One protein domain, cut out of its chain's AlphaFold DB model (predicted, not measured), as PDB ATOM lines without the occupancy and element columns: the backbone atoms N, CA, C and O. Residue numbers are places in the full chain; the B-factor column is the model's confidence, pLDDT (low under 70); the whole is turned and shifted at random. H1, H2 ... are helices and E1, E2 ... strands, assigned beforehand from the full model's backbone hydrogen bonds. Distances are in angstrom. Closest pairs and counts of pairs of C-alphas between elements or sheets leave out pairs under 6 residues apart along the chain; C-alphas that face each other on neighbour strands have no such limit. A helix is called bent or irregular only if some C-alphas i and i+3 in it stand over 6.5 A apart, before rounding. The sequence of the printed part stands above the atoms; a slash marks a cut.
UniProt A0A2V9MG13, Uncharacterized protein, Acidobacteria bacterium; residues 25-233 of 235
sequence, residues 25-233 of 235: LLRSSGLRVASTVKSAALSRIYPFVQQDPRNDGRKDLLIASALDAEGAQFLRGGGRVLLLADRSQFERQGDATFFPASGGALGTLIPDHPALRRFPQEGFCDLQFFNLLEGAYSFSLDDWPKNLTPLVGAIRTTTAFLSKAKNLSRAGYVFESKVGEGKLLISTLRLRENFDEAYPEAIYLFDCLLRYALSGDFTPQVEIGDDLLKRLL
ATOM      1  N   LEU A  25     -46.208  41.492  21.053       94.56
ATOM      2  CA  LEU A  25     -45.995  41.083  19.656       94.56
ATOM      3  C   LEU A  25     -45.115  42.115  18.935       94.56
ATOM      4  O   LEU A  25     -45.152  43.307  19.262       94.56
ATOM      5  N   LEU A  26     -44.294  41.668  17.988       94.50
ATOM      6  CA  LEU A  26     -43.385  42.533  17.240       94.50
ATOM      7  C   LEU A  26     -44.199  43.558  16.443       94.50
ATOM      8  O   LEU A  26     -45.053  43.198  15.643       94.50
ATOM      9  N   ARG A  27     -43.969  44.853  16.672       92.19
ATOM     10  CA  ARG A  27     -44.723  45.932  16.000       92.19
ATOM     11  C   ARG A  27     -43.963  46.591  14.858       92.19
ATOM     12  O   ARG A  27     -44.579  47.214  14.003       92.19
ATOM     13  N   SER A  28     -42.644  46.445  14.846       93.25
ATOM     14  CA  SER A  28     -41.746  47.028  13.857       93.25
ATOM     15  C   SER A  28     -40.476  46.196  13.757       93.25
ATOM     16  O   SER A  28     -40.082  45.536  14.718       93.25
ATOM     17  N   SER A  29     -39.799  46.296  12.623       91.50
ATOM     18  CA  SER A  29     -38.489  45.703  12.387       91.50
ATOM     19  C   SER A  29     -37.581  46.755  11.756       91.50
ATOM     20  O   SER A  29     -38.038  47.530  10.918       91.50
ATOM     21  N   GLY A  30     -36.307  46.791  12.155       91.94
ATOM     22  CA  GLY A  30     -35.283  47.580  11.455       91.94
ATOM     23  C   GLY A  30     -34.842  46.940  10.134       91.94
ATOM     24  O   GLY A  30     -34.248  47.604   9.293       91.94
ATOM     25  N   LEU A  31     -35.153  45.654   9.955       93.75
ATOM     26  CA  LEU A  31     -34.954  44.896   8.727       93.75
ATOM     27  C   LEU A  31     -36.232  44.896   7.885       93.75
ATOM     28  O   LEU A  31     -37.342  44.832   8.425       93.75
ATOM     29  N   ARG A  32     -36.065  44.900   6.567       94.56
ATOM     30  CA  ARG A  32     -37.147  44.862   5.583       94.56
ATOM     31  C   ARG A  32     -37.675  43.441   5.478       94.56
ATOM     32  O   ARG A  32     -36.937  42.520   5.120       94.56
ATOM     33  N   VAL A  33     -38.954  43.274   5.794       95.81
ATOM     34  CA  VAL A  33     -39.627  41.975   5.763       95.81
ATOM     35  C   VAL A  33     -40.633  41.967   4.630       95.81
ATOM     36  O   VAL A  33     -41.571  42.761   4.619       95.81
ATOM     37  N   ALA A  34     -40.424  41.054   3.697       94.75
ATOM     38  CA  ALA A  34     -41.315  40.797   2.584       94.75
ATOM     39  C   ALA A  34     -42.079  39.494   2.824       94.75
ATOM     40  O   ALA A  34     -41.546  38.560   3.428       94.75
ATOM     41  N   SER A  35     -43.308  39.397   2.327       94.25
ATOM     42  CA  SER A  35     -44.062  38.148   2.341       94.25
ATOM     43  C   SER A  35     -44.761  37.874   1.018       94.25
ATOM     44  O   SER A  35     -45.385  38.763   0.442       94.25
ATOM     45  N   THR A  36     -44.690  36.617   0.576       92.56
ATOM     46  CA  THR A  36     -45.519  36.075  -0.513       92.56
ATOM     47  C   THR A  36     -46.800  35.419   0.016       92.56
ATOM     48  O   THR A  36     -47.678  35.028  -0.756       92.56
ATOM     49  N   VAL A  37     -46.951  35.320   1.343       91.00
ATOM     50  CA  VAL A  37     -48.144  34.775   1.994       91.00
ATOM     51  C   VAL A  37     -49.248  35.829   1.992       91.00
ATOM     52  O   VAL A  37     -49.192  36.838   2.700       91.00
ATOM     53  N   LYS A  38     -50.305  35.566   1.220       88.38
ATOM     54  CA  LYS A  38     -51.506  36.406   1.187       88.38
ATOM     55  C   LYS A  38     -52.313  36.215   2.474       88.38
ATOM     56  O   LYS A  38     -53.050  35.243   2.607       88.38
ATOM     57  N   SER A  39     -52.179  37.145   3.418       90.12
ATOM     58  CA  SER A  39     -52.950  37.146   4.667       90.12
ATOM     59  C   SER A  39     -53.225  38.569   5.162       90.12
ATOM     60  O   SER A  39     -52.313  39.333   5.497       90.12
ATOM     61  N   ALA A  40     -54.512  38.924   5.240       90.75
ATOM     62  CA  ALA A  40     -54.950  40.193   5.820       90.75
ATOM     63  C   ALA A  40     -54.653  40.250   7.328       90.75
ATOM     64  O   ALA A  40     -54.260  41.295   7.843       90.75
ATOM     65  N   ALA A  41     -54.782  39.117   8.027       92.38
ATOM     66  CA  ALA A  41     -54.460  39.014   9.444       92.38
ATOM     67  C   ALA A  41     -52.965  39.254   9.702       92.38
ATOM     68  O   ALA A  41     -52.630  40.029  10.598       92.38
ATOM     69  N   LEU A  42     -52.077  38.678   8.883       93.06
ATOM     70  CA  LEU A  42     -50.633  38.917   8.977       93.06
ATOM     71  C   LEU A  42     -50.313  40.408   8.827       93.06
ATOM     72  O   LEU A  42     -49.632  40.978   9.676       93.06
ATOM     73  N   SER A  43     -50.885  41.048   7.805       91.25
ATOM     74  CA  SER A  43     -50.687  42.477   7.528       91.25
ATOM     75  C   SER A  43     -51.244  43.373   8.645       91.25
ATOM     76  O   SER A  43     -50.663  44.403   8.974       91.25
ATOM     77  N   ARG A  44     -52.358  42.972   9.275       92.75
ATOM     78  CA  ARG A  44     -52.959  43.679  10.417       92.75
ATOM     79  C   ARG A  44     -52.107  43.570  11.682       92.75
ATOM     80  O   ARG A  44     -51.979  44.550  12.413       92.75
ATOM     81  N   ILE A  45     -51.569  42.385  11.978       94.31
ATOM     82  CA  ILE A  45     -50.791  42.138  13.203       94.31
ATOM     83  C   ILE A  45     -49.364  42.688  13.071       94.31
ATOM     84  O   ILE A  45     -48.861  43.280  14.032       94.31
ATOM     85  N   TYR A  46     -48.765  42.573  11.880       95.75
ATOM     86  CA  TYR A  46     -47.408  43.017  11.554       95.75
ATOM     87  C   TYR A  46     -47.394  43.994  10.356       95.75
ATOM     88  O   TYR A  46     -46.984  43.616   9.259       95.75
ATOM     89  N   PRO A  47     -47.780  45.273  10.540       93.62
ATOM     90  CA  PRO A  47     -47.903  46.240   9.437       93.62
ATOM     91  C   PRO A  47     -46.602  46.560   8.686       93.62
ATOM     92  O   PRO A  47     -46.643  47.114   7.592       93.62
ATOM     93  N   PHE A  48     -45.441  46.240   9.266       94.38
ATOM     94  CA  PHE A  48     -44.137  46.410   8.618       94.38
ATOM     95  C   PHE A  48     -43.812  45.299   7.606       94.38
ATOM     96  O   PHE A  48     -42.838  45.431   6.865       94.38
ATOM     97  N   VAL A  49     -44.583  44.204   7.588       94.56
ATOM     98  CA  VAL A  49     -44.430  43.128   6.607       94.56
ATOM     99  C   VAL A  49     -45.078  43.574   5.304       94.56
ATOM    100  O   VAL A  49     -46.297  43.725   5.215       94.56
ATOM    101  N   GLN A  50     -44.253  43.789   4.287       91.56
ATOM    102  CA  GLN A  50     -44.702  44.228   2.973       91.56
ATOM    103  C   GLN A  50     -45.070  43.016   2.120       91.56
ATOM    104  O   GLN A  50     -44.356  42.014   2.098       91.56
ATOM    105  N   GLN A  51     -46.189  43.100   1.407       87.94
ATOM    106  CA  GLN A  51     -46.506  42.113   0.380       87.94
ATOM    107  C   GLN A  51     -45.534  42.307  -0.777       87.94
ATOM    108  O   GLN A  51     -45.444  43.408  -1.319       87.94
ATOM    109  N   ASP A  52     -44.828  41.246  -1.150       76.19
ATOM    110  CA  ASP A  52     -43.837  41.306  -2.217       76.19
ATOM    111  C   ASP A  52     -44.211  40.370  -3.369       76.19
ATOM    112  O   ASP A  52     -43.790  39.212  -3.408       76.19
ATOM    113  N   PRO A  53     -45.033  40.856  -4.313       60.16
ATOM    114  CA  PRO A  53     -45.439  40.079  -5.473       60.16
ATOM    115  C   PRO A  53     -44.388  40.045  -6.595       60.16
ATOM    116  O   PRO A  53     -44.666  39.416  -7.613       60.16
ATOM    117  N   ARG A  54     -43.263  40.777  -6.497       56.59
ATOM    118  CA  ARG A  54     -42.362  41.028  -7.648       56.59
ATOM    119  C   ARG A  54     -40.860  40.969  -7.352       56.59
ATOM    120  O   ARG A  54     -40.083  41.220  -8.266       56.59
ATOM    121  N   ASN A  55     -40.456  40.647  -6.126       59.03
ATOM    122  CA  ASN A  55     -39.066  40.423  -5.742       59.03
ATOM    123  C   ASN A  55     -38.136  41.571  -6.169       59.03
ATOM    124  O   ASN A  55     -37.133  41.377  -6.851       59.03
ATOM    125  N   ASP A  56     -38.466  42.792  -5.748       61.25
ATOM    126  CA  ASP A  56     -37.745  44.024  -6.117       61.25
ATOM    127  C   ASP A  56     -36.317  44.148  -5.530       61.25
ATOM    128  O   ASP A  56     -35.665  45.189  -5.646       61.25
ATOM    129  N   GLY A  57     -35.810  43.079  -4.905       58.53
ATOM    130  CA  GLY A  57     -34.429  42.951  -4.445       58.53
ATOM    131  C   GLY A  57     -34.092  43.717  -3.164       58.53
ATOM    132  O   GLY A  57     -32.924  43.762  -2.775       58.53
ATOM    133  N   ARG A  58     -35.069  44.315  -2.469       74.81
ATOM    134  CA  ARG A  58     -34.829  45.103  -1.245       74.81
ATOM    135  C   ARG A  58     -35.464  44.496   0.007       74.81
ATOM    136  O   ARG A  58     -36.042  45.211   0.818       74.81
ATOM    137  N   LYS A  59     -35.283  43.194   0.224       90.25
ATOM    138  CA  LYS A  59     -35.726  42.503   1.446       90.25
ATOM    139  C   LYS A  59     -34.542  41.900   2.203       90.25
ATOM    140  O   LYS A  59     -33.572  41.463   1.591       90.25
ATOM    141  N   ASP A  60     -34.645  41.861   3.525       94.75
ATOM    142  CA  ASP A  60     -33.669  41.207   4.402       94.75
ATOM    143  C   ASP A  60     -34.193  39.837   4.877       94.75
ATOM    144  O   ASP A  60     -33.420  38.893   5.040       94.75
ATOM    145  N   LEU A  61     -35.518  39.714   5.045       97.06
ATOM    146  CA  LEU A  61     -36.231  38.468   5.341       97.06
ATOM    147  C   LEU A  61     -37.416  38.290   4.382       97.06
ATOM    148  O   LEU A  61     -38.213  39.211   4.195       97.06
ATOM    149  N   LEU A  62     -37.555  37.086   3.829       96.44
ATOM    150  CA  LEU A  62     -38.709  36.645   3.052       96.44
ATOM    151  C   LEU A  62     -39.531  35.633   3.859       96.44
ATOM    152  O   LEU A  62     -39.011  34.597   4.266       96.44
ATOM    153  N   ILE A  63     -40.817  35.911   4.054       96.69
ATOM    154  CA  ILE A  63     -41.794  34.959   4.592       96.69
ATOM    155  C   ILE A  63     -42.555  34.347   3.420       96.69
ATOM    156  O   ILE A  63     -43.308  35.053   2.742       96.69
ATOM    157  N   ALA A  64     -42.409  33.046   3.208       94.50
ATOM    158  CA  ALA A  64     -43.029  32.358   2.083       94.50
ATOM    159  C   ALA A  64     -43.778  31.103   2.528       94.50
ATOM    160  O   ALA A  64     -43.397  30.481   3.515       94.50
ATOM    161  N   SER A  65     -44.838  30.724   1.810       92.06
ATOM    162  CA  SER A  65     -45.482  29.408   1.977       92.06
ATOM    163  C   SER A  65     -44.903  28.344   1.049       92.06
ATOM    164  O   SER A  65     -45.141  27.159   1.249       92.06
ATOM    165  N   ALA A  66     -44.173  28.785   0.025       90.94
ATOM    166  CA  ALA A  66     -43.457  27.930  -0.891       90.94
ATOM    167  C   ALA A  66     -42.105  28.536  -1.273       90.94
ATOM    168  O   ALA A  66     -41.960  29.756  -1.326       90.94
ATOM    169  N   LEU A  67     -41.125  27.675  -1.527       90.50
ATOM    170  CA  LEU A  67     -39.801  28.043  -2.001       90.50
ATOM    171  C   LEU A  67     -39.756  27.788  -3.504       90.50
ATOM    172  O   LEU A  67     -39.761  26.642  -3.943       90.50
ATOM    173  N   ASP A  68     -39.752  28.857  -4.285       90.50
ATOM    174  CA  ASP A  68     -39.586  28.829  -5.734       90.50
ATOM    175  C   ASP A  68     -38.128  29.142  -6.122       90.50
ATOM    176  O   ASP A  68     -37.240  29.311  -5.275       90.50
ATOM    177  N   ALA A  69     -37.859  29.203  -7.428       90.56
ATOM    178  CA  ALA A  69     -36.531  29.514  -7.952       90.56
ATOM    179  C   ALA A  69     -36.008  30.876  -7.459       90.56
ATOM    180  O   ALA A  69     -34.817  31.014  -7.169       90.56
ATOM    181  N   GLU A  70     -36.894  31.861  -7.316       89.94
ATOM    182  CA  GLU A  70     -36.567  33.199  -6.835       89.94
ATOM    183  C   GLU A  70     -36.194  33.206  -5.349       89.94
ATOM    184  O   GLU A  70     -35.183  33.798  -4.964       89.94
ATOM    185  N   GLY A  71     -36.955  32.501  -4.509       91.81
ATOM    186  CA  GLY A  71     -36.651  32.313  -3.093       91.81
ATOM    187  C   GLY A  71     -35.326  31.579  -2.878       91.81
ATOM    188  O   GLY A  71     -34.535  31.962  -2.013       91.81
ATOM    189  N   ALA A  72     -35.024  30.573  -3.704       92.69
ATOM    190  CA  ALA A  72     -33.720  29.914  -3.676       92.69
ATOM    191  C   ALA A  72     -32.578  30.816  -4.152       92.69
ATOM    192  O   ALA A  72     -31.493  30.773  -3.573       92.69
ATOM    193  N   GLN A  73     -32.793  31.652  -5.170       92.19
ATOM    194  CA  GLN A  73     -31.798  32.643  -5.583       92.19
ATOM    195  C   GLN A  73     -31.546  33.671  -4.473       92.19
ATOM    196  O   GLN A  73     -30.392  34.002  -4.199       92.19
ATOM    197  N   PHE A  74     -32.601  34.119  -3.791       93.50
ATOM    198  CA  PHE A  74     -32.494  35.017  -2.648       93.50
ATOM    199  C   PHE A  74     -31.689  34.393  -1.501       93.50
ATOM    200  O   PHE A  74     -30.794  35.050  -0.971       93.50
ATOM    201  N   LEU A  75     -31.927  33.116  -1.171       94.81
ATOM    202  CA  LEU A  75     -31.098  32.369  -0.215       94.81
ATOM    203  C   LEU A  75     -29.634  32.324  -0.657       94.81
ATOM    204  O   LEU A  75     -28.761  32.751   0.090       94.81
ATOM    205  N   ARG A  76     -29.351  31.886  -1.889       93.38
ATOM    206  CA  ARG A  76     -27.967  31.813  -2.394       93.38
ATOM    207  C   ARG A  76     -27.247  33.166  -2.340       93.38
ATOM    208  O   ARG A  76     -26.043  33.196  -2.115       93.38
ATOM    209  N   GLY A  77     -27.982  34.267  -2.507       92.12
ATOM    210  CA  GLY A  77     -27.477  35.637  -2.399       92.12
ATOM    211  C   GLY A  77     -27.282  36.171  -0.973       92.12
ATOM    212  O   GLY A  77     -26.998  37.357  -0.827       92.12
ATOM    213  N   GLY A  78     -27.451  35.354   0.073       94.88
ATOM    214  CA  GLY A  78     -27.288  35.778   1.471       94.88
ATOM    215  C   GLY A  78     -28.585  36.145   2.197       94.88
ATOM    216  O   GLY A  78     -28.557  36.589   3.347       94.88
ATOM    217  N   GLY A  79     -29.731  35.974   1.537       95.44
ATOM    218  CA  GLY A  79     -31.045  36.280   2.087       95.44
ATOM    219  C   GLY A  79     -31.468  35.352   3.225       95.44
ATOM    220  O   GLY A  79     -30.963  34.237   3.390       95.44
ATOM    221  N   ARG A  80     -32.444  35.809   4.017       97.94
ATOM    222  CA  ARG A  80     -33.081  35.006   5.071       97.94
ATOM    223  C   ARG A  80     -34.471  34.585   4.625       97.94
ATOM    224  O   ARG A  80     -35.251  35.435   4.207       97.94
ATOM    225  N   VAL A  81     -34.825  33.316   4.774       97.81
ATOM    226  CA  VAL A  81     -36.176  32.828   4.472       97.81
ATOM    227  C   VAL A  81     -36.790  32.189   5.710       97.81
ATOM    228  O   VAL A  81     -36.197  31.290   6.299       97.81
ATOM    229  N   LEU A  82     -37.992  32.640   6.075       98.31
ATOM    230  CA  LEU A  82     -38.917  31.916   6.943       98.31
ATOM    231  C   LEU A  82     -39.952  31.227   6.049       98.31
ATOM    232  O   LEU A  82     -40.869  31.866   5.529       98.31
ATOM    233  N   LEU A  83     -39.784  29.926   5.858       96.81
ATOM    234  CA  LEU A  83     -40.667  29.101   5.051       96.81
ATOM    235  C   LEU A  83     -41.755  28.490   5.945       96.81
ATOM    236  O   LEU A  83     -41.485  27.581   6.729       96.81
ATOM    237  N   LEU A  84     -42.982  29.001   5.828       95.44
ATOM    238  CA  LEU A  84     -44.204  28.426   6.400       95.44
ATOM    239  C   LEU A  84     -44.722  27.350   5.453       95.44
ATOM    240  O   LEU A  84     -45.697  27.541   4.723       95.44
ATOM    241  N   ALA A  85     -43.954  26.281   5.401       90.38
ATOM    242  CA  ALA A  85     -44.005  25.312   4.346       90.38
ATOM    243  C   ALA A  85     -45.326  24.525   4.406       90.38
ATOM    244  O   ALA A  85     -45.858  24.250   5.484       90.38
ATOM    245  N   ASP A  86     -45.880  24.205   3.239       78.12
ATOM    246  CA  ASP A  86     -47.112  23.429   3.135       78.12
ATOM    247  C   ASP A  86     -46.856  21.999   2.635       78.12
ATOM    248  O   ASP A  86     -45.760  21.630   2.211       78.12
ATOM    249  N   ARG A  87     -47.902  21.167   2.683       74.38
ATOM    250  CA  ARG A  87     -47.830  19.761   2.268       74.38
ATOM    251  C   ARG A  87     -47.447  19.580   0.796       74.38
ATOM    252  O   ARG A  87     -46.906  18.535   0.453       74.38
ATOM    253  N   SER A  88     -47.767  20.538  -0.075       71.25
ATOM    254  CA  SER A  88     -47.521  20.419  -1.518       71.25
ATOM    255  C   SER A  88     -46.037  20.497  -1.869       71.25
ATOM    256  O   SER A  88     -45.630  20.005  -2.918       71.25
ATOM    257  N   GLN A  89     -45.227  21.049  -0.966       65.44
ATOM    258  CA  GLN A  89     -43.794  21.211  -1.160       65.44
ATOM    259  C   GLN A  89     -42.962  19.955  -0.889       65.44
ATOM    260  O   GLN A  89     -41.773  19.945  -1.195       65.44
ATOM    261  N   PHE A  90     -43.542  18.917  -0.279       67.94
ATOM    262  CA  PHE A  90     -42.784  17.753   0.176       67.94
ATOM    263  C   PHE A  90     -43.437  16.456  -0.274       67.94
ATOM    264  O   PHE A  90     -44.663  16.325  -0.309       67.94
ATOM    265  N   GLU A  91     -42.606  15.458  -0.579       60.41
ATOM    266  CA  GLU A  91     -43.072  14.084  -0.745       60.41
ATOM    267  C   GLU A  91     -43.902  13.681   0.480       60.41
ATOM    268  O   GLU A  91     -43.571  14.070   1.601       60.41
ATOM    269  N   ARG A  92     -45.000  12.933   0.278       55.97
ATOM    270  CA  ARG A  92     -45.937  12.521   1.343       55.97
ATOM    271  C   ARG A  92     -45.222  11.716   2.438       55.97
ATOM    272  O   ARG A  92     -45.246  10.490   2.457       55.97
ATOM    273  N   GLN A  93     -44.645  12.431   3.386       61.28
ATOM    274  CA  GLN A  93     -44.094  11.948   4.640       61.28
ATOM    275  C   GLN A  93     -45.189  12.228   5.680       61.28
ATOM    276  O   GLN A  93     -45.743  13.323   5.707       61.28
ATOM    277  N   GLY A  94     -45.620  11.188   6.399       66.62
ATOM    278  CA  GLY A  94     -46.931  11.096   7.062       66.62
ATOM    279  C   GLY A  94     -47.433  12.326   7.838       66.62
ATOM    280  O   GLY A  94     -46.660  13.149   8.331       66.62
ATOM    281  N   ASP A  95     -48.759  12.407   7.968       77.38
ATOM    282  CA  ASP A  95     -49.436  13.479   8.702       77.38
ATOM    283  C   ASP A  95     -48.882  13.585  10.134       77.38
ATOM    284  O   ASP A  95     -48.585  12.576  10.787       77.38
ATOM    285  N   ALA A  96     -48.697  14.815  10.607       84.06
ATOM    286  CA  ALA A  96     -48.468  15.060  12.019       84.06
ATOM    287  C   ALA A  96     -49.826  15.019  12.721       84.06
ATOM    288  O   ALA A  96     -50.794  15.635  12.271       84.06
ATOM    289  N   THR A  97     -49.896  14.275  13.816       83.31
ATOM    290  CA  THR A  97     -51.062  14.252  14.692       83.31
ATOM    291  C   THR A  97     -50.575  14.427  16.114       83.31
ATOM    292  O   THR A  97     -49.530  13.883  16.489       83.31
ATOM    293  N   PHE A  98     -51.305  15.209  16.904       87.62
ATOM    294  CA  PHE A  98     -50.958  15.381  18.310       87.62
ATOM    295  C   PHE A  98     -51.160  14.066  19.067       87.62
ATOM    296  O   PHE A  98     -50.313  13.635  19.848       87.62
ATOM    297  N   PHE A  99     -52.265  13.382  18.761       85.12
ATOM    298  CA  PHE A  99     -52.533  12.030  19.229       85.12
ATOM    299  C   PHE A  99     -52.223  11.036  18.106       85.12
ATOM    300  O   PHE A  99     -52.960  10.971  17.116       85.12
ATOM    301  N   PRO A 100     -51.126  10.266  18.195       77.44
ATOM    302  CA  PRO A 100     -50.855   9.236  17.205       77.44
ATOM    303  C   PRO A 100     -51.938   8.152  17.266       77.44
ATOM    304  O   PRO A 100     -52.427   7.792  18.338       77.44
ATOM    305  N   ALA A 101     -52.303   7.606  16.104       75.69
ATOM    306  CA  ALA A 101     -53.196   6.452  16.040       75.69
ATOM    307  C   ALA A 101     -52.607   5.261  16.817       75.69
ATOM    308  O   ALA A 101     -51.389   5.153  16.979       75.69
ATOM    309  N   SER A 102     -53.467   4.337  17.258       70.44
ATOM    310  CA  SER A 102     -53.037   3.140  17.992       70.44
ATOM    311  C   SER A 102     -51.894   2.421  17.267       70.44
ATOM    312  O   SER A 102     -51.994   2.094  16.083       70.44
ATOM    313  N   GLY A 103     -50.781   2.219  17.976       67.69
ATOM    314  CA  GLY A 103     -49.579   1.608  17.414       67.69
ATOM    315  C   GLY A 103     -48.569   2.550  16.767       67.69
ATOM    316  O   GLY A 103     -47.476   2.101  16.405       67.69
ATOM    317  N   GLY A 104     -48.911   3.830  16.633       69.19
ATOM    318  CA  GLY A 104     -47.980   4.901  16.320       69.19
ATOM    319  C   GLY A 104     -47.236   5.327  17.582       69.19
ATOM    320  O   GLY A 104     -47.815   5.930  18.474       69.19
ATOM    321  N   ALA A 105     -45.946   5.014  17.665       63.47
ATOM    322  CA  ALA A 105     -45.058   5.638  18.636       63.47
ATOM    323  C   ALA A 105     -44.578   6.983  18.080       63.47
ATOM    324  O   ALA A 105     -44.010   7.032  16.983       63.47
ATOM    325  N   LEU A 106     -44.813   8.046  18.845       80.62
ATOM    326  CA  LEU A 106     -44.343   9.401  18.591       80.62
ATOM    327  C   LEU A 106     -43.827   9.978  19.910       80.62
ATOM    328  O   LEU A 106     -44.555   9.986  20.897       80.62
ATOM    329  N   GLY A 107     -42.585  10.453  19.922       89.56
ATOM    330  CA  GLY A 107     -42.043  11.258  21.014       89.56
ATOM    331  C   GLY A 107     -41.598  12.600  20.463       89.56
ATOM    332  O   GLY A 107     -40.751  12.624  19.572       89.56
ATOM    333  N   THR A 108     -42.182  13.694  20.947       94.75
ATOM    334  CA  THR A 108     -41.801  15.053  20.539       94.75
ATOM    335  C   THR A 108     -40.621  15.549  21.369       94.75
ATOM    336  O   THR A 108     -40.435  15.145  22.514       94.75
ATOM    337  N   LEU A 109     -39.800  16.408  20.770       95.69
ATOM    338  CA  LEU A 109     -38.622  16.993  21.400       95.69
ATOM    339  C   LEU A 109     -38.497  18.459  20.990       95.69
ATOM    340  O   LEU A 109     -38.628  18.800  19.812       95.69
ATOM    341  N   ILE A 110     -38.186  19.293  21.975       97.81
ATOM    342  CA  ILE A 110     -37.874  20.708  21.825       97.81
ATOM    343  C   ILE A 110     -36.560  20.973  22.576       97.81
ATOM    344  O   ILE A 110     -36.578  21.098  23.800       97.81
ATOM    345  N   PRO A 111     -35.396  21.003  21.899       96.56
ATOM    346  CA  PRO A 111     -34.146  21.386  22.551       96.56
ATOM    347  C   PRO A 111     -34.174  22.861  22.986       96.56
ATOM    348  O   PRO A 111     -34.910  23.671  22.418       96.56
ATOM    349  N   ASP A 112     -33.338  23.234  23.962       96.19
ATOM    350  CA  ASP A 112     -33.145  24.650  24.301       96.19
ATOM    351  C   ASP A 112     -32.560  25.390  23.093       96.19
ATOM    352  O   ASP A 112     -31.478  25.064  22.601       96.19
ATOM    353  N   HIS A 113     -33.312  26.366  22.588       97.94
ATOM    354  CA  HIS A 113     -32.951  27.118  21.399       97.94
ATOM    355  C   HIS A 113     -33.482  28.558  21.463       97.94
ATOM    356  O   HIS A 113     -34.636  28.765  21.866       97.94
ATOM    357  N   PRO A 114     -32.712  29.572  21.006       97.88
ATOM    358  CA  PRO A 114     -33.142  30.973  21.033       97.88
ATOM    359  C   PRO A 114     -34.504  31.222  20.371       97.88
ATOM    360  O   PRO A 114     -35.294  32.020  20.873       97.88
ATOM    361  N   ALA A 115     -34.815  30.481  19.302       97.88
ATOM    362  CA  ALA A 115     -36.078  30.588  18.570       97.88
ATOM    363  C   ALA A 115     -37.334  30.325  19.418       97.88
ATOM    364  O   ALA A 115     -38.397  30.863  19.111       97.88
ATOM    365  N   LEU A 116     -37.223  29.511  20.476       97.06
ATOM    366  CA  LEU A 116     -38.361  29.063  21.286       97.06
ATOM    367  C   LEU A 116     -38.285  29.481  22.750       97.06
ATOM    368  O   LEU A 116     -39.226  29.233  23.490       97.06
ATOM    369  N   ARG A 117     -37.226  30.185  23.171       93.88
ATOM    370  CA  ARG A 117     -37.043  30.617  24.569       93.88
ATOM    371  C   ARG A 117     -38.214  31.443  25.116       93.88
ATOM    372  O   ARG A 117     -38.450  31.467  26.319       93.88
ATOM    373  N   ARG A 118     -38.934  32.149  24.238       94.94
ATOM    374  CA  ARG A 118     -40.121  32.944  24.596       94.94
ATOM    375  C   ARG A 118     -41.424  32.148  24.563       94.94
ATOM    376  O   ARG A 118     -42.404  32.622  25.137       94.94
ATOM    377  N   PHE A 119     -41.455  31.014  23.867       96.81
ATOM    378  CA  PHE A 119     -42.627  30.157  23.751       96.81
ATOM    379  C   PHE A 119     -42.698  29.233  24.977       96.81
ATOM    380  O   PHE A 119     -41.686  28.632  25.332       96.81
ATOM    381  N   PRO A 120     -43.847  29.118  25.661       94.56
ATOM    382  CA  PRO A 120     -43.938  28.306  26.867       94.56
ATOM    383  C   PRO A 120     -43.879  26.816  26.503       94.56
ATOM    384  O   PRO A 120     -44.764  26.308  25.817       94.56
ATOM    385  N   GLN A 121     -42.823  26.123  26.932       94.12
ATOM    386  CA  GLN A 121     -42.548  24.718  26.609       94.12
ATOM    387  C   GLN A 121     -41.633  24.082  27.670       94.12
ATOM    388  O   GLN A 121     -40.892  24.797  28.342       94.12
ATOM    389  N   GLU A 122     -41.682  22.754  27.801       94.12
ATOM    390  CA  GLU A 122     -40.953  21.977  28.827       94.12
ATOM    391  C   GLU A 122     -40.042  20.891  28.220       94.12
ATOM    392  O   GLU A 122     -39.741  19.874  28.838       94.12
ATOM    393  N   GLY A 123     -39.602  21.090  26.980       96.50
ATOM    394  CA  GLY A 123     -38.737  20.181  26.228       96.50
ATOM    395  C   GLY A 123     -39.482  19.250  25.268       96.50
ATOM    396  O   GLY A 123     -38.856  18.435  24.592       96.50
ATOM    397  N   PHE A 124     -40.808  19.364  25.186       95.62
ATOM    398  CA  PHE A 124     -41.683  18.551  24.341       95.62
ATOM    399  C   PHE A 124     -42.950  19.329  23.953       95.62
ATOM    400  O   PHE A 124     -43.260  20.378  24.523       95.62
ATOM    401  N   CYS A 125     -43.685  18.814  22.968       95.19
ATOM    402  CA  CYS A 125     -44.950  19.401  22.536       95.19
ATOM    403  C   CYS A 125     -46.087  18.967  23.474       95.19
ATOM    404  O   CYS A 125     -46.583  17.849  23.345       95.19
ATOM    405  N   ASP A 126     -46.491  19.841  24.395       94.75
ATOM    406  CA  ASP A 126     -47.680  19.664  25.247       94.75
ATOM    407  C   ASP A 126     -48.939  20.268  24.564       94.75
ATOM    408  O   ASP A 126     -48.887  20.652  23.393       94.75
ATOM    409  N   LEU A 127     -50.089  20.332  25.240       93.69
ATOM    410  CA  LEU A 127     -51.403  20.681  24.677       93.69
ATOM    411  C   LEU A 127     -51.454  22.018  23.921       93.69
ATOM    412  O   LEU A 127     -52.259  22.167  23.003       93.69
ATOM    413  N   GLN A 128     -50.586  22.978  24.237       94.88
ATOM    414  CA  GLN A 128     -50.425  24.216  23.468       94.88
ATOM    415  C   GLN A 128     -49.907  24.001  22.036       94.88
ATOM    416  O   GLN A 128     -49.936  24.925  21.232       94.88
ATOM    417  N   PHE A 129     -49.439  22.801  21.698       96.19
ATOM    418  CA  PHE A 129     -49.098  22.396  20.336       96.19
ATOM    419  C   PHE A 129     -50.220  21.643  19.622       96.19
ATOM    420  O   PHE A 129     -50.044  21.308  18.452       96.19
ATOM    421  N   PHE A 130     -51.364  21.395  20.268       95.31
ATOM    422  CA  PHE A 130     -52.449  20.605  19.683       95.31
ATOM    423  C   PHE A 130     -52.879  21.146  18.313       95.31
ATOM    424  O   PHE A 130     -52.698  20.464  17.309       95.31
ATOM    425  N   ASN A 131     -53.340  22.398  18.229       95.50
ATOM    426  CA  ASN A 131     -53.762  22.968  16.943       95.50
ATOM    427  C   ASN A 131     -52.583  23.180  15.978       95.50
ATOM    428  O   ASN A 131     -52.773  23.163  14.764       95.50
ATOM    429  N   LEU A 132     -51.366  23.375  16.503       95.88
ATOM    430  CA  LEU A 132     -50.155  23.550  15.698       95.88
ATOM    431  C   LEU A 132     -49.773  22.273  14.945       95.88
ATOM    432  O   LEU A 132     -49.295  22.367  13.813       95.88
ATOM    433  N   LEU A 133     -49.969  21.113  15.576       93.69
ATOM    434  CA  LEU A 133     -49.628  19.797  15.038       93.69
ATOM    435  C   LEU A 133     -50.793  19.137  14.304       93.69
ATOM    436  O   LEU A 133     -50.555  18.431  13.329       93.69
ATOM    437  N   GLU A 134     -52.036  19.341  14.736       90.88
ATOM    438  CA  GLU A 134     -53.180  18.612  14.191       90.88
ATOM    439  C   GLU A 134     -53.476  19.025  12.740       90.88
ATOM    440  O   GLU A 134     -54.002  20.109  12.462       90.88
ATOM    441  N   GLY A 135     -53.117  18.152  11.793       86.00
ATOM    442  CA  GLY A 135     -53.178  18.418  10.353       86.00
ATOM    443  C   GLY A 135     -51.931  19.107   9.782       86.00
ATOM    444  O   GLY A 135     -51.930  19.475   8.608       86.00
ATOM    445  N   ALA A 136     -50.884  19.294  10.594       90.12
ATOM    446  CA  ALA A 136     -49.539  19.580  10.101       90.12
ATOM    447  C   ALA A 136     -48.943  18.319   9.450       90.12
ATOM    448  O   ALA A 136     -49.581  17.267   9.350       90.12
ATOM    449  N   TYR A 137     -47.691  18.392   9.015       87.75
ATOM    450  CA  TYR A 137     -46.995  17.243   8.439       87.75
ATOM    451  C   TYR A 137     -45.614  17.055   9.064       87.75
ATOM    452  O   TYR A 137     -44.954  18.005   9.493       87.75
ATOM    453  N   SER A 138     -45.193  15.792   9.132       87.75
ATOM    454  CA  SER A 138     -43.898  15.407   9.686       87.75
ATOM    455  C   SER A 138     -42.854  15.396   8.575       87.75
ATOM    456  O   SER A 138     -42.866  14.509   7.723       87.75
ATOM    457  N   PHE A 139     -41.936  16.362   8.582       89.88
ATOM    458  CA  PHE A 139     -40.853  16.389   7.604       89.88
ATOM    459  C   PHE A 139     -39.760  15.393   7.998       89.88
ATOM    460  O   PHE A 139     -39.167  15.536   9.066       89.88
ATOM    461  N   SER A 140     -39.481  14.384   7.167       90.38
ATOM    462  CA  SER A 140     -38.404  13.435   7.473       90.38
ATOM    463  C   SER A 140     -37.031  14.081   7.319       90.38
ATOM    464  O   SER A 140     -36.680  14.634   6.279       90.38
ATOM    465  N   LEU A 141     -36.238  13.955   8.377       92.75
ATOM    466  CA  LEU A 141     -34.845  14.375   8.454       92.75
ATOM    467  C   LEU A 141     -33.887  13.182   8.326       92.75
ATOM    468  O   LEU A 141     -32.724  13.296   8.719       92.75
ATOM    469  N   ASP A 142     -34.358  12.031   7.839       91.88
ATOM    470  CA  ASP A 142     -33.541  10.815   7.745       91.88
ATOM    471  C   ASP A 142     -32.431  10.951   6.692       91.88
ATOM    472  O   ASP A 142     -31.293  10.546   6.948       91.88
ATOM    473  N   ASP A 143     -32.747  11.604   5.571       90.94
ATOM    474  CA  ASP A 143     -31.823  11.916   4.468       90.94
ATOM    475  C   ASP A 143     -31.079  13.250   4.650       90.94
ATOM    476  O   ASP A 143     -30.273  13.647   3.808       90.94
ATOM    477  N   TRP A 144     -31.361  13.971   5.736       93.44
ATOM    478  CA  TRP A 144     -30.720  15.246   6.050       93.44
ATOM    479  C   TRP A 144     -29.452  15.034   6.889       93.44
ATOM    480  O   TRP A 144     -29.276  13.960   7.481       93.44
ATOM    481  N   PRO A 145     -28.546  16.034   6.970       95.69
ATOM    482  CA  PRO A 145     -27.327  15.916   7.762       95.69
ATOM    483  C   PRO A 145     -27.618  15.443   9.190       95.69
ATOM    484  O   PRO A 145     -28.514  15.948   9.869       95.69
ATOM    485  N   LYS A 146     -26.860  14.450   9.668       94.25
ATOM    486  CA  LYS A 146     -27.141  13.800  10.961       94.25
ATOM    487  C   LYS A 146     -26.990  14.748  12.152       94.25
ATOM    488  O   LYS A 146     -27.678  14.562  13.151       94.25
ATOM    489  N   ASN A 147     -26.152  15.773  12.021       95.12
ATOM    490  CA  ASN A 147     -25.976  16.846  12.998       95.12
ATOM    491  C   ASN A 147     -27.074  17.927  12.945       95.12
ATOM    492  O   ASN A 147     -27.057  18.827  13.779       95.12
ATOM    493  N   LEU A 148     -28.026  17.857  12.004       96.75
ATOM    494  CA  LEU A 148     -29.213  18.708  12.028       96.75
ATOM    495  C   LEU A 148     -30.173  18.204  13.098       96.75
ATOM    496  O   LEU A 148     -30.788  17.144  12.939       96.75
ATOM    497  N   THR A 149     -30.312  18.985  14.163       95.44
ATOM    498  CA  THR A 149     -31.306  18.773  15.217       95.44
ATOM    499  C   THR A 149     -32.463  19.750  15.004       95.44
ATOM    500  O   THR A 149     -32.217  20.953  14.917       95.44
ATOM    501  N   PRO A 150     -33.716  19.277  14.887       97.12
ATOM    502  CA  PRO A 150     -34.859  20.171  14.740       97.12
ATOM    503  C   PRO A 150     -35.083  21.000  16.012       97.12
ATOM    504  O   PRO A 150     -34.861  20.521  17.122       97.12
ATOM    505  N   LEU A 151     -35.569  22.230  15.838       98.12
ATOM    506  CA  LEU A 151     -35.956  23.139  16.924       98.12
ATOM    507  C   LEU A 151     -37.269  22.693  17.582       98.12
ATOM    508  O   LEU A 151     -37.445  22.821  18.785       98.12
ATOM    509  N   VAL A 152     -38.181  22.151  16.774       98.12
ATOM    510  CA  VAL A 152     -39.335  21.362  17.214       98.12
ATOM    511  C   VAL A 152     -39.345  20.128  16.336       98.12
ATOM    512  O   VAL A 152     -39.394  20.251  15.110       98.12
ATOM    513  N   GLY A 153     -39.292  18.944  16.925       95.75
ATOM    514  CA  GLY A 153     -39.271  17.708  16.158       95.75
ATOM    515  C   GLY A 153     -39.877  16.539  16.901       95.75
ATOM    516  O   GLY A 153     -40.473  16.686  17.968       95.75
ATOM    517  N   ALA A 154     -39.716  15.361  16.312       93.75
ATOM    518  CA  ALA A 154     -40.117  14.116  16.930       93.75
ATOM    519  C   ALA A 154     -39.280  12.930  16.449       93.75
ATOM    520  O   ALA A 154     -38.658  12.958  15.388       93.75
ATOM    521  N   ILE A 155     -39.325  11.852  17.221       91.94
ATOM    522  CA  ILE A 155     -38.967  10.513  16.771       91.94
ATOM    523  C   ILE A 155     -40.274   9.755  16.578       91.94
ATOM    524  O   ILE A 155     -41.091   9.677  17.500       91.94
ATOM    525  N   ARG A 156     -40.485   9.206  15.381       86.88
ATOM    526  CA  ARG A 156     -41.713   8.479  15.040       86.88
ATOM    527  C   ARG A 156     -41.431   7.114  14.444       86.88
ATOM    528  O   ARG A 156     -40.433   6.931  13.754       86.88
ATOM    529  N   THR A 157     -42.352   6.175  14.630       86.19
ATOM    530  CA  THR A 157     -42.366   4.944  13.826       86.19
ATOM    531  C   THR A 157     -42.863   5.228  12.405       86.19
ATOM    532  O   THR A 157     -43.874   5.906  12.216       86.19
ATOM    533  N   THR A 158     -42.191   4.672  11.395       79.12
ATOM    534  CA  THR A 158     -42.652   4.685   9.987       79.12
ATOM    535  C   THR A 158     -43.333   3.386   9.571       79.12
ATOM    536  O   THR A 158     -43.886   3.285   8.481       79.12
ATOM    537  N   THR A 159     -43.307   2.385  10.445       76.44
ATOM    538  CA  THR A 159     -43.845   1.045  10.187       76.44
ATOM    539  C   THR A 159     -45.223   0.849  10.808       76.44
ATOM    540  O   THR A 159     -45.525   1.423  11.858       76.44
ATOM    541  N   ALA A 160     -46.042   0.005  10.175       74.31
ATOM    542  CA  ALA A 160     -47.399  -0.301  10.612       74.31
ATOM    543  C   ALA A 160     -47.434  -0.942  12.008       74.31
ATOM    544  O   ALA A 160     -46.457  -1.533  12.481       74.31
ATOM    545  N   PHE A 161     -48.591  -0.865  12.673       74.75
ATOM    546  CA  PHE A 161     -48.759  -1.383  14.032       74.75
ATOM    547  C   PHE A 161     -48.348  -2.857  14.174       74.75
ATOM    548  O   PHE A 161     -47.622  -3.192  15.106       74.75
ATOM    549  N   LEU A 162     -48.709  -3.703  13.206       79.88
ATOM    550  CA  LEU A 162     -48.427  -5.143  13.224       79.88
ATOM    551  C   LEU A 162     -47.030  -5.524  12.698       79.88
ATOM    552  O   LEU A 162     -46.694  -6.706  12.631       79.88
ATOM    553  N   SER A 163     -46.203  -4.553  12.301       79.31
ATOM    554  CA  SER A 163     -44.852  -4.829  11.811       79.31
ATOM    555  C   SER A 163     -43.956  -5.378  12.927       79.31
ATOM    556  O   SER A 163     -43.861  -4.786  14.001       79.31
ATOM    557  N   LYS A 164     -43.261  -6.489  12.638       79.12
ATOM    558  CA  LYS A 164     -42.301  -7.135  13.554       79.12
ATOM    559  C   LYS A 164     -41.041  -6.296  13.796       79.12
ATOM    560  O   LYS A 164     -40.451  -6.388  14.864       79.12
ATOM    561  N   ALA A 165     -40.643  -5.491  12.811       79.44
ATOM    562  CA  ALA A 165     -39.563  -4.519  12.928       79.44
ATOM    563  C   ALA A 165     -40.160  -3.109  12.977       79.44
ATOM    564  O   ALA A 165     -41.006  -2.770  12.144       79.44
ATOM    565  N   LYS A 166     -39.728  -2.312  13.959       77.25
ATOM    566  CA  LYS A 166     -40.132  -0.915  14.122       77.25
ATOM    567  C   LYS A 166     -39.003  -0.007  13.667       77.25
ATOM    568  O   LYS A 166     -38.006   0.127  14.367       77.25
ATOM    569  N   ASN A 167     -39.166   0.606  12.498       85.19
ATOM    570  CA  ASN A 167     -38.214   1.606  12.024       85.19
ATOM    571  C   ASN A 167     -38.566   2.960  12.631       85.19
ATOM    572  O   ASN A 167     -39.734   3.357  12.624       85.19
ATOM    573  N   LEU A 168     -37.548   3.653  13.134       87.81
ATOM    574  CA  LEU A 168     -37.669   5.003  13.662       87.81
ATOM    575  C   LEU A 168     -37.185   6.008  12.623       87.81
ATOM    576  O   LEU A 168     -36.181   5.781  11.954       87.81
ATOM    577  N   SER A 169     -37.904   7.115  12.528       88.94
ATOM    578  CA  SER A 169     -37.593   8.246  11.668       88.94
ATOM    579  C   SER A 169     -37.523   9.512  12.504       88.94
ATOM    580  O   SER A 169     -38.321   9.709  13.432       88.94
ATOM    581  N   ARG A 170     -36.559  10.363  12.170       93.00
ATOM    582  CA  ARG A 170     -36.444  11.714  12.713       93.00
ATOM    583  C   ARG A 170     -37.384  12.627  11.940       93.00
ATOM    584  O   ARG A 170     -37.233  12.783  10.733       93.00
ATOM    585  N   ALA A 171     -38.302  13.274  12.639       92.12
ATOM    586  CA  ALA A 171     -39.204  14.265  12.079       92.12
ATOM    587  C   ALA A 171     -38.831  15.676  12.550       92.12
ATOM    588  O   ALA A 171     -38.555  15.892  13.731       92.12
ATOM    589  N   GLY A 172     -38.853  16.635  11.630       94.19
ATOM    590  CA  GLY A 172     -38.779  18.063  11.910       94.19
ATOM    591  C   GLY A 172     -40.138  18.731  11.709       94.19
ATOM    592  O   GLY A 172     -40.820  18.471  10.720       94.19
ATOM    593  N   TYR A 173     -40.504  19.608  12.639       95.75
ATOM    594  CA  TYR A 173     -41.640  20.525  12.515       95.75
ATOM    595  C   TYR A 173     -41.193  21.979  12.427       95.75
ATOM    596  O   TYR A 173     -41.818  22.787  11.748       95.75
ATOM    597  N   VAL A 174     -40.099  22.308  13.111       98.06
ATOM    598  CA  VAL A 174     -39.362  23.558  12.953       98.06
ATOM    599  C   VAL A 174     -37.884  23.211  12.922       98.06
ATOM    600  O   VAL A 174     -37.403  22.512  13.812       98.06
ATOM    601  N   PHE A 175     -37.159  23.670  11.913       97.81
ATOM    602  CA  PHE A 175     -35.723  23.433  11.786       97.81
ATOM    603  C   PHE A 175     -35.078  24.498  10.904       97.81
ATOM    604  O   PHE A 175     -35.760  25.207  10.168       97.81
ATOM    605  N   GLU A 176     -33.759  24.613  10.989       98.38
ATOM    606  CA  GLU A 176     -33.005  25.625  10.264       98.38
ATOM    607  C   GLU A 176     -31.776  25.053   9.570       98.38
ATOM    608  O   GLU A 176     -31.239  24.017   9.964       98.38
ATOM    609  N   SER A 177     -31.333  25.744   8.525       98.06
ATOM    610  CA  SER A 177     -30.127  25.398   7.789       98.06
ATOM    611  C   SER A 177     -29.538  26.613   7.070       98.06
ATOM    612  O   SER A 177     -30.230  27.586   6.767       98.06
ATOM    613  N   LYS A 178     -28.236  26.556   6.806       98.06
ATOM    614  CA  LYS A 178     -27.517  27.462   5.916       98.06
ATOM    615  C   LYS A 178     -27.624  26.956   4.471       98.06
ATOM    616  O   LYS A 178     -27.543  25.752   4.229       98.06
ATOM    617  N   VAL A 179     -27.794  27.874   3.522       96.12
ATOM    618  CA  VAL A 179     -27.880  27.586   2.080       96.12
ATOM    619  C   VAL A 179     -26.996  28.582   1.336       96.12
ATOM    620  O   VAL A 179     -27.414  29.718   1.101       96.12
ATOM    621  N   GLY A 180     -25.767  28.187   0.990       91.88
ATOM    622  CA  GLY A 180     -24.756  29.152   0.545       91.88
ATOM    623  C   GLY A 180     -24.597  30.253   1.596       91.88
ATOM    624  O   GLY A 180     -24.543  29.961   2.783       91.88
ATOM    625  N   GLU A 181     -24.627  31.524   1.209       93.75
ATOM    626  CA  GLU A 181     -24.553  32.629   2.181       93.75
ATOM    627  C   GLU A 181     -25.873  32.874   2.945       93.75
ATOM    628  O   GLU A 181     -25.918  33.659   3.896       93.75
ATOM    629  N   GLY A 182     -26.969  32.234   2.527       97.31
ATOM    630  CA  GLY A 182     -28.306  32.444   3.070       97.31
ATOM    631  C   GLY A 182     -28.649  31.590   4.278       97.31
ATOM    632  O   GLY A 182     -27.968  30.626   4.635       97.31
ATOM    633  N   LYS A 183     -29.777  31.940   4.895       98.44
ATOM    634  CA  LYS A 183     -30.288  31.288   6.104       98.44
ATOM    635  C   LYS A 183     -31.750  30.922   5.927       98.44
ATOM    636  O   LYS A 183     -32.578  31.778   5.620       98.44
ATOM    637  N   LEU A 184     -32.069  29.659   6.157       98.38
ATOM    638  CA  LEU A 184     -33.393  29.096   5.963       98.38
ATOM    639  C   LEU A 184     -33.931  28.582   7.298       98.38
ATOM    640  O   LEU A 184     -33.299  27.753   7.943       98.38
ATOM    641  N   LEU A 185     -35.095  29.082   7.701       98.69
ATOM    642  CA  LEU A 185     -35.887  28.595   8.823       98.69
ATOM    643  C   LEU A 185     -37.190  28.037   8.259       98.69
ATOM    644  O   LEU A 185     -37.924  28.747   7.579       98.69
ATOM    645  N   ILE A 186     -37.470  26.770   8.528       97.38
ATOM    646  CA  ILE A 186     -38.633  26.056   8.001       97.38
ATOM    647  C   ILE A 186     -39.563  25.740   9.162       97.38
ATOM    648  O   ILE A 186     -39.108  25.297  10.216       97.38
ATOM    649  N   SER A 187     -40.863  25.926   8.953       97.00
ATOM    650  CA  SER A 187     -41.903  25.382   9.815       97.00
ATOM    651  C   SER A 187     -42.960  24.659   8.993       97.00
ATOM    652  O   SER A 187     -43.427  25.188   7.991       97.00
ATOM    653  N   THR A 188     -43.337  23.467   9.449       94.56
ATOM    654  CA  THR A 188     -44.429  22.647   8.907       94.56
ATOM    655  C   THR A 188     -45.688  22.701   9.773       94.56
ATOM    656  O   THR A 188     -46.708  22.097   9.442       94.56
ATOM    657  N   LEU A 189     -45.599  23.385  10.920       95.69
ATOM    658  CA  LEU A 189     -46.713  23.599  11.833       95.69
ATOM    659  C   LEU A 189     -47.759  24.485  11.165       95.69
ATOM    660  O   LEU A 189     -47.439  25.328  10.324       95.69
ATOM    661  N   ARG A 190     -49.007  24.362  11.613       94.56
ATOM    662  CA  ARG A 190     -50.161  25.088  11.062       94.56
ATOM    663  C   ARG A 190     -50.219  26.570  11.447       94.56
ATOM    664  O   ARG A 190     -51.261  27.086  11.841       94.56
ATOM    665  N   LEU A 191     -49.095  27.277  11.363       95.75
ATOM    666  CA  LEU A 191     -48.982  28.687  11.735       95.75
ATOM    667  C   LEU A 191     -49.812  29.592  10.831       95.75
ATOM    668  O   LEU A 191     -50.365  30.577  11.306       95.75
ATOM    669  N   ARG A 192     -49.891  29.269   9.537       93.19
ATOM    670  CA  ARG A 192     -50.627  30.061   8.550       93.19
ATOM    671  C   ARG A 192     -52.121  29.761   8.601       93.19
ATOM    672  O   ARG A 192     -52.932  30.680   8.570       93.19
ATOM    673  N   GLU A 193     -52.471  28.483   8.672       92.62
ATOM    674  CA  GLU A 193     -53.850  27.996   8.713       92.62
ATOM    675  C   GLU A 193     -54.548  28.423  10.005       92.62
ATOM    676  O   GLU A 193     -55.740  28.711   9.983       92.62
ATOM    677  N   ASN A 194     -53.794  28.510  11.103       95.00
ATOM    678  CA  ASN A 194     -54.287  28.949  12.402       95.00
ATOM    679  C   ASN A 194     -53.847  30.384  12.727       95.00
ATOM    680  O   ASN A 194     -53.746  30.747  13.894       95.00
ATOM    681  N   PHE A 195     -53.563  31.222  11.726       94.44
ATOM    682  CA  PHE A 195     -53.192  32.621  11.961       94.44
ATOM    683  C   PHE A 195     -54.426  33.486  12.295       94.44
ATOM    684  O   PHE A 195     -54.767  34.431  11.580       94.44
ATOM    685  N   ASP A 196     -55.119  33.134  13.376       92.38
ATOM    686  CA  ASP A 196     -56.375  33.725  13.840       92.38
ATOM    687  C   ASP A 196     -56.370  33.884  15.371       92.38
ATOM    688  O   ASP A 196     -55.656  33.181  16.085       92.38
ATOM    689  N   GLU A 197     -57.154  34.828  15.900       90.62
ATOM    690  CA  GLU A 197     -57.207  35.103  17.343       90.62
ATOM    691  C   GLU A 197     -57.802  33.945  18.162       90.62
ATOM    692  O   GLU A 197     -57.558  33.888  19.369       90.62
ATOM    693  N   ALA A 198     -58.522  33.017  17.523       94.50
ATOM    694  CA  ALA A 198     -58.949  31.754  18.122       94.50
ATOM    695  C   ALA A 198     -57.780  30.796  18.438       94.50
ATOM    696  O   ALA A 198     -57.953  29.890  19.252       94.50
ATOM    697  N   TYR A 199     -56.603  31.013  17.838       96.31
ATOM    698  CA  TYR A 199     -55.394  30.197  18.005       96.31
ATOM    699  C   TYR A 199     -54.202  31.068  18.445       96.31
ATOM    700  O   TYR A 199     -53.241  31.289  17.693       96.31
ATOM    701  N   PRO A 200     -54.251  31.633  19.663       96.31
ATOM    702  CA  PRO A 200     -53.235  32.569  20.133       96.31
ATOM    703  C   PRO A 200     -51.821  31.961  20.192       96.31
ATOM    704  O   PRO A 200     -50.838  32.680  19.992       96.31
ATOM    705  N   GLU A 201     -51.706  30.647  20.393       97.31
ATOM    706  CA  GLU A 201     -50.457  29.886  20.335       97.31
ATOM    707  C   GLU A 201     -49.769  29.990  18.969       97.31
ATOM    708  O   GLU A 201     -48.546  30.098  18.908       97.31
ATOM    709  N   ALA A 202     -50.534  30.019  17.873       97.50
ATOM    710  CA  ALA A 202     -49.998  30.076  16.516       97.50
ATOM    711  C   ALA A 202     -49.467  31.467  16.186       97.50
ATOM    712  O   ALA A 202     -48.347  31.599  15.689       97.50
ATOM    713  N   ILE A 203     -50.212  32.514  16.547       97.62
ATOM    714  CA  ILE A 203     -49.755  33.903  16.398       97.62
ATOM    715  C   ILE A 203     -48.482  34.137  17.219       97.62
ATOM    716  O   ILE A 203     -47.538  34.766  16.735       97.62
ATOM    717  N   TYR A 204     -48.445  33.634  18.455       98.06
ATOM    718  CA  TYR A 204     -47.323  33.851  19.361       98.06
ATOM    719  C   TYR A 204     -46.088  33.017  18.989       98.06
ATOM    720  O   TYR A 204     -44.969  33.528  19.045       98.06
ATOM    721  N   LEU A 205     -46.257  31.764  18.548       98.50
ATOM    722  CA  LEU A 205     -45.145  30.976  18.009       98.50
ATOM    723  C   LEU A 205     -44.591  31.618  16.733       98.50
ATOM    724  O   LEU A 205     -43.375  31.753  16.600       98.50
ATOM    725  N   PHE A 206     -45.462  32.087  15.836       98.44
ATOM    726  CA  PHE A 206     -45.035  32.837  14.659       98.44
ATOM    727  C   PHE A 206     -44.229  34.090  15.042       98.44
ATOM    728  O   PHE A 206     -43.181  34.330  14.450       98.44
ATOM    729  N   ASP A 207     -44.652  34.850  16.063       98.38
ATOM    730  CA  ASP A 207     -43.891  36.001  16.584       98.38
ATOM    731  C   ASP A 207     -42.493  35.593  17.072       98.38
ATOM    732  O   ASP A 207     -41.507  36.268  16.774       98.38
ATOM    733  N   CYS A 208     -42.389  34.473  17.796       98.38
ATOM    734  CA  CYS A 208     -41.113  33.955  18.293       98.38
ATOM    735  C   CYS A 208     -40.158  33.620  17.139       98.38
ATOM    736  O   CYS A 208     -39.012  34.080  17.135       98.38
ATOM    737  N   LEU A 209     -40.647  32.896  16.127       98.81
ATOM    738  CA  LEU A 209     -39.867  32.535  14.940       98.81
ATOM    739  C   LEU A 209     -39.492  33.761  14.099       98.81
ATOM    740  O   LEU A 209     -38.355  33.866  13.642       98.81
ATOM    741  N   LEU A 210     -40.411  34.716  13.934       98.56
ATOM    742  CA  LEU A 210     -40.163  35.958  13.206       98.56
ATOM    743  C   LEU A 210     -39.084  36.799  13.895       98.56
ATOM    744  O   LEU A 210     -38.127  37.230  13.253       98.56
ATOM    745  N   ARG A 211     -39.190  37.005  15.213       98.31
ATOM    746  CA  ARG A 211     -38.177  37.721  16.005       98.31
ATOM    747  C   ARG A 211     -36.816  37.059  15.905       98.31
ATOM    748  O   ARG A 211     -35.820  37.755  15.726       98.31
ATOM    749  N   TYR A 212     -36.786  35.735  16.004       98.69
ATOM    750  CA  TYR A 212     -35.563  34.969  15.861       98.69
ATOM    751  C   TYR A 212     -34.937  35.174  14.478       98.69
ATOM    752  O   TYR A 212     -33.800  35.633  14.409       98.69
ATOM    753  N   ALA A 213     -35.698  34.987  13.395       98.56
ATOM    754  CA  ALA A 213     -35.220  35.177  12.022       98.56
ATOM    755  C   ALA A 213     -34.712  36.608  11.733       98.56
ATOM    756  O   ALA A 213     -33.827  36.814  10.893       98.56
ATOM    757  N   LEU A 214     -35.239  37.608  12.445       97.88
ATOM    758  CA  LEU A 214     -34.816  39.010  12.358       97.88
ATOM    759  C   LEU A 214     -33.636  39.364  13.274       97.88
ATOM    760  O   LEU A 214     -33.055  40.439  13.136       97.88
ATOM    761  N   SER A 215     -33.263  38.483  14.196       97.50
ATOM    762  CA  SER A 215     -32.205  38.737  15.173       97.50
ATOM    763  C   SER A 215     -30.808  38.388  14.645       97.50
ATOM    764  O   SER A 215     -30.639  37.855  13.542       97.50
ATOM    765  N   GLY A 216     -29.792  38.713  15.450       97.00
ATOM    766  CA  GLY A 216     -28.427  38.217  15.275       97.00
ATOM    767  C   GLY A 216     -28.248  36.764  15.725       97.00
ATOM    768  O   GLY A 216     -27.305  36.131  15.268       97.00
ATOM    769  N   ASP A 217     -29.167  36.229  16.536       98.06
ATOM    770  CA  ASP A 217     -29.116  34.846  17.033       98.06
ATOM    771  C   ASP A 217     -29.467  33.828  15.942       98.06
ATOM    772  O   ASP A 217     -29.196  32.642  16.106       98.06
ATOM    773  N   PHE A 218     -30.056  34.266  14.819       98.38
ATOM    774  CA  PHE A 218     -30.316  33.389  13.681       98.38
ATOM    775  C   PHE A 218     -29.015  33.046  12.959       98.38
ATOM    776  O   PHE A 218     -28.623  33.691  11.980       98.38
ATOM    777  N   THR A 219     -28.327  32.033  13.472       97.50
ATOM    778  CA  THR A 219     -27.031  31.542  12.998       97.50
ATOM    779  C   THR A 219     -27.086  30.025  12.820       97.50
ATOM    780  O   THR A 219     -26.536  29.302  13.656       97.50
ATOM    781  N   PRO A 220     -27.732  29.520  11.750       97.62
ATOM    782  CA  PRO A 220     -27.810  28.086  11.503       97.62
ATOM    783  C   PRO A 220     -26.418  27.492  11.296       97.62
ATOM    784  O   PRO A 220     -25.618  28.011  10.520       97.62
ATOM    785  N   GLN A 221     -26.142  26.396  12.002       96.31
ATOM    786  CA  GLN A 221     -24.827  25.740  12.010       96.31
ATOM    787  C   GLN A 221     -24.688  24.649  10.944       96.31
ATOM    788  O   GLN A 221     -23.578  24.268  10.583       96.31
ATOM    789  N   VAL A 222     -25.809  24.121  10.452       97.75
ATOM    790  CA  VAL A 222     -25.816  23.031   9.474       97.75
ATOM    791  C   VAL A 222     -26.087  23.587   8.091       97.75
ATOM    792  O   VAL A 222     -27.140  24.176   7.856       97.75
ATOM    793  N   GLU A 223     -25.160  23.359   7.171       97.25
ATOM    794  CA  GLU A 223     -25.296  23.722   5.764       97.25
ATOM    795  C   GLU A 223     -25.884  22.562   4.954       97.25
ATOM    796  O   GLU A 223     -25.500  21.403   5.144       97.25
ATOM    797  N   ILE A 224     -26.822  22.872   4.058       96.00
ATOM    798  CA  ILE A 224     -27.359  21.921   3.079       96.00
ATOM    799  C   ILE A 224     -26.899  22.304   1.673       96.00
ATOM    800  O   ILE A 224     -26.840  23.479   1.314       96.00
ATOM    801  N   GLY A 225     -26.581  21.292   0.866       93.69
ATOM    802  CA  GLY A 225     -26.219  21.481  -0.538       93.69
ATOM    803  C   GLY A 225     -27.433  21.690  -1.446       93.69
ATOM    804  O   GLY A 225     -28.583  21.455  -1.060       93.69
ATOM    805  N   ASP A 226     -27.157  22.059  -2.698       91.00
ATOM    806  CA  ASP A 226     -28.179  22.317  -3.721       91.00
ATOM    807  C   ASP A 226     -29.128  21.134  -3.953       91.00
ATOM    808  O   ASP A 226     -30.293  21.341  -4.282       91.00
ATOM    809  N   ASP A 227     -28.671  19.895  -3.773       92.06
ATOM    810  CA  ASP A 227     -29.512  18.716  -3.990       92.06
ATOM    811  C   ASP A 227     -30.638  18.600  -2.960       92.06
ATOM    812  O   ASP A 227     -31.762  18.265  -3.327       92.06
ATOM    813  N   LEU A 228     -30.376  18.928  -1.690       91.50
ATOM    814  CA  LEU A 228     -31.422  18.985  -0.665       91.50
ATOM    815  C   LEU A 228     -32.291  20.232  -0.832       91.50
ATOM    816  O   LEU A 228     -33.504  20.141  -0.668       91.50
ATOM    817  N   LEU A 229     -31.702  21.366  -1.228       92.19
ATOM    818  CA  LEU A 229     -32.463  22.579  -1.537       92.19
ATOM    819  C   LEU A 229     -33.484  22.334  -2.656       92.19
ATOM    820  O   LEU A 229     -34.635  22.733  -2.521       92.19
ATOM    821  N   LYS A 230     -33.094  21.630  -3.729       89.94
ATOM    822  CA  LYS A 230     -33.994  21.263  -4.837       89.94
ATOM    823  C   LYS A 230     -35.191  20.433  -4.376       89.94
ATOM    824  O   LYS A 230     -36.263  20.587  -4.945       89.94
ATOM    825  N   ARG A 231     -35.043  19.598  -3.337       87.69
ATOM    826  CA  ARG A 231     -36.161  18.825  -2.759       87.69
ATOM    827  C   ARG A 231     -37.196  19.700  -2.044       87.69
ATOM    828  O   ARG A 231     -38.290  19.220  -1.784       87.69
ATOM    829  N   LEU A 232     -36.846  20.941  -1.695       87.94
ATOM    830  CA  LEU A 232     -37.764  21.914  -1.091       87.94
ATOM    831  C   LEU A 232     -38.463  22.799  -2.135       87.94
ATOM    832  O   LEU A 232     -39.367  23.557  -1.777       87.94
ATOM    833  N   LEU A 233     -38.001  22.772  -3.391       87.75
ATOM    834  CA  LEU A 233     -38.523  23.644  -4.434       87.75
ATOM    835  C   LEU A 233     -39.871  23.145  -4.933       87.75
ATOM    836  O   LEU A 233     -40.024  21.966  -5.251       87.75
TER     837      LEU A 233
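AT A GLANCE: This is residues 25 to 233 of the 235 residues of an uncharacterized protein of Acidobacteria bacterium (UniProt A0A2V9MG13). One long, strongly twisted sheet of eight strands runs through the domain, curled like part of a barrel; its parallel part is covered by H4 on one face and H2 on the other, making three layers there, while the far end of the sheet, the hairpin of E6 and the first part of E7 with E5 beside E6, reaches away from these two helices. H3 sits at one end of H4, while H5 lies near H2. The printed part has 209 residues, with five named helices and eight named strands in the order E1 H1 E2 E3 H2 E4 E5 H3 E6 E7 E8 H4 H5; the sheet runs E2 E1 E3 E4 E8 E7 E6 E5 and is mixed. The class is mixed, helices and strands, though under half of the residues are in named elements. The whole is compact, with a radius of gyration of the C-alphas of 16.7 A and spans of 55 by 39 by 29 A.

IN THESE COORDINATES: Start in the sheet with E1, residues 33 to 35, at C-alpha 33, (-39.627, 41.975, 5.763). Beside it find E2, residues 49 to 51, and E3, residues 61 to 64; then come E4, residues 80 to 84, 13.0 A long, and E8, residues 182 to 187, 16.7 A. E7, residues 168 to 179, is the longest strand, 27.2 A from C-alpha 168 at (-37.669, 5.003, 13.662) to C-alpha 179. E6 is residues 152 to 157, 17.0 A, and E5 residues 106 to 109. Among the helices, H4, residues 200 to 214, runs 21.0 A; H2 is residues 69 to 76, 10.5 A, H1 residues 40 to 45, H3 residues 127 to 133, and H5 residues 226 to 230, ending at C-alpha 230, (-33.994, 21.263, -4.837). H3 is irregular, with C-alphas 128 and 131 7.4 A apart.

HOW THE PARTS SIT: In the sheet, look first at E4 and E8, parallel at 16 degrees, with N 83 and O 185 2.8 A apart. On the other side of E4 is E3, parallel, with N 62 and O 80 at 2.9 A. E1 and E3 are parallel, with N 63 and O 34 at 2.8 A, and the edge strand E2 is parallel to E1, with N 35 and O 50 at 2.8 A. E1, H1, E2 and E3, H2, E4 are strand-helix-strand units, two parallel neighbour strands with a helix between, each with a right-handed crossover. E6, E7 and E8 form a meander, each strand the antiparallel neighbour of the one before; E6 and E7 are a hairpin, with N 171 and O 154 at 2.8 A, and so are E7 and E8, with N 184 and O 177 at 2.8 A. E7 bends by 81 degrees at residue 174, pairing with E6 over residues 168 to 174 and with E8 over 174 to 179. The other edge strand, E5, is antiparallel to E6, with N 107 and O 155 at 2.9 A. H4 is on the sheet at a height of 9.5 A, over E4 and along the strands, at 8 degrees to E4 on the local plane; its Ala 213 and Leu 82 have C-alphas 7.1 A apart, the closest of H4 and E4. On the opposite face, H2 lies over E4 and E8 at a height of 8.5 A, along the strands; the closest C-alphas of H2 and E8 are those of Leu 75 and Gly 182, 4.3 A apart. H1 only grazes the sheet, with residues 42 to 43. H3 is not on the sheet; it touches residues 201 to 202 of H4 alone, Gln 128 and Glu 201 having the closest C-alphas, 6.5 A, and their lines are only just about perpendicular, at 72 degrees. H5, only just not on the sheet with 4 pairs of C-alphas within 10 A, is close to but not clearly touching H2, the closest C-alphas being those of Ala 72 and Leu 229, 7.7 A. Every O i to N i+4 pair is within hydrogen-bond range in H1, H2, H4 and H5; in H3 it is 1 of 3, beside 3 of 4 O i to N i+3 pairs.

THE WHOLE: The two C-alphas farthest apart are those of Gly 30 and Lys 164, 55.2 A. The printed part has no cut. Its long links are E4 to E5, E5 to H3, H3 to E6, E8 to H4 and H4 to H5. Mean pLDDT of the printed part is 90.4; look for values under 70 at residues 53 to 57, 89 to 94 and 103 to 105.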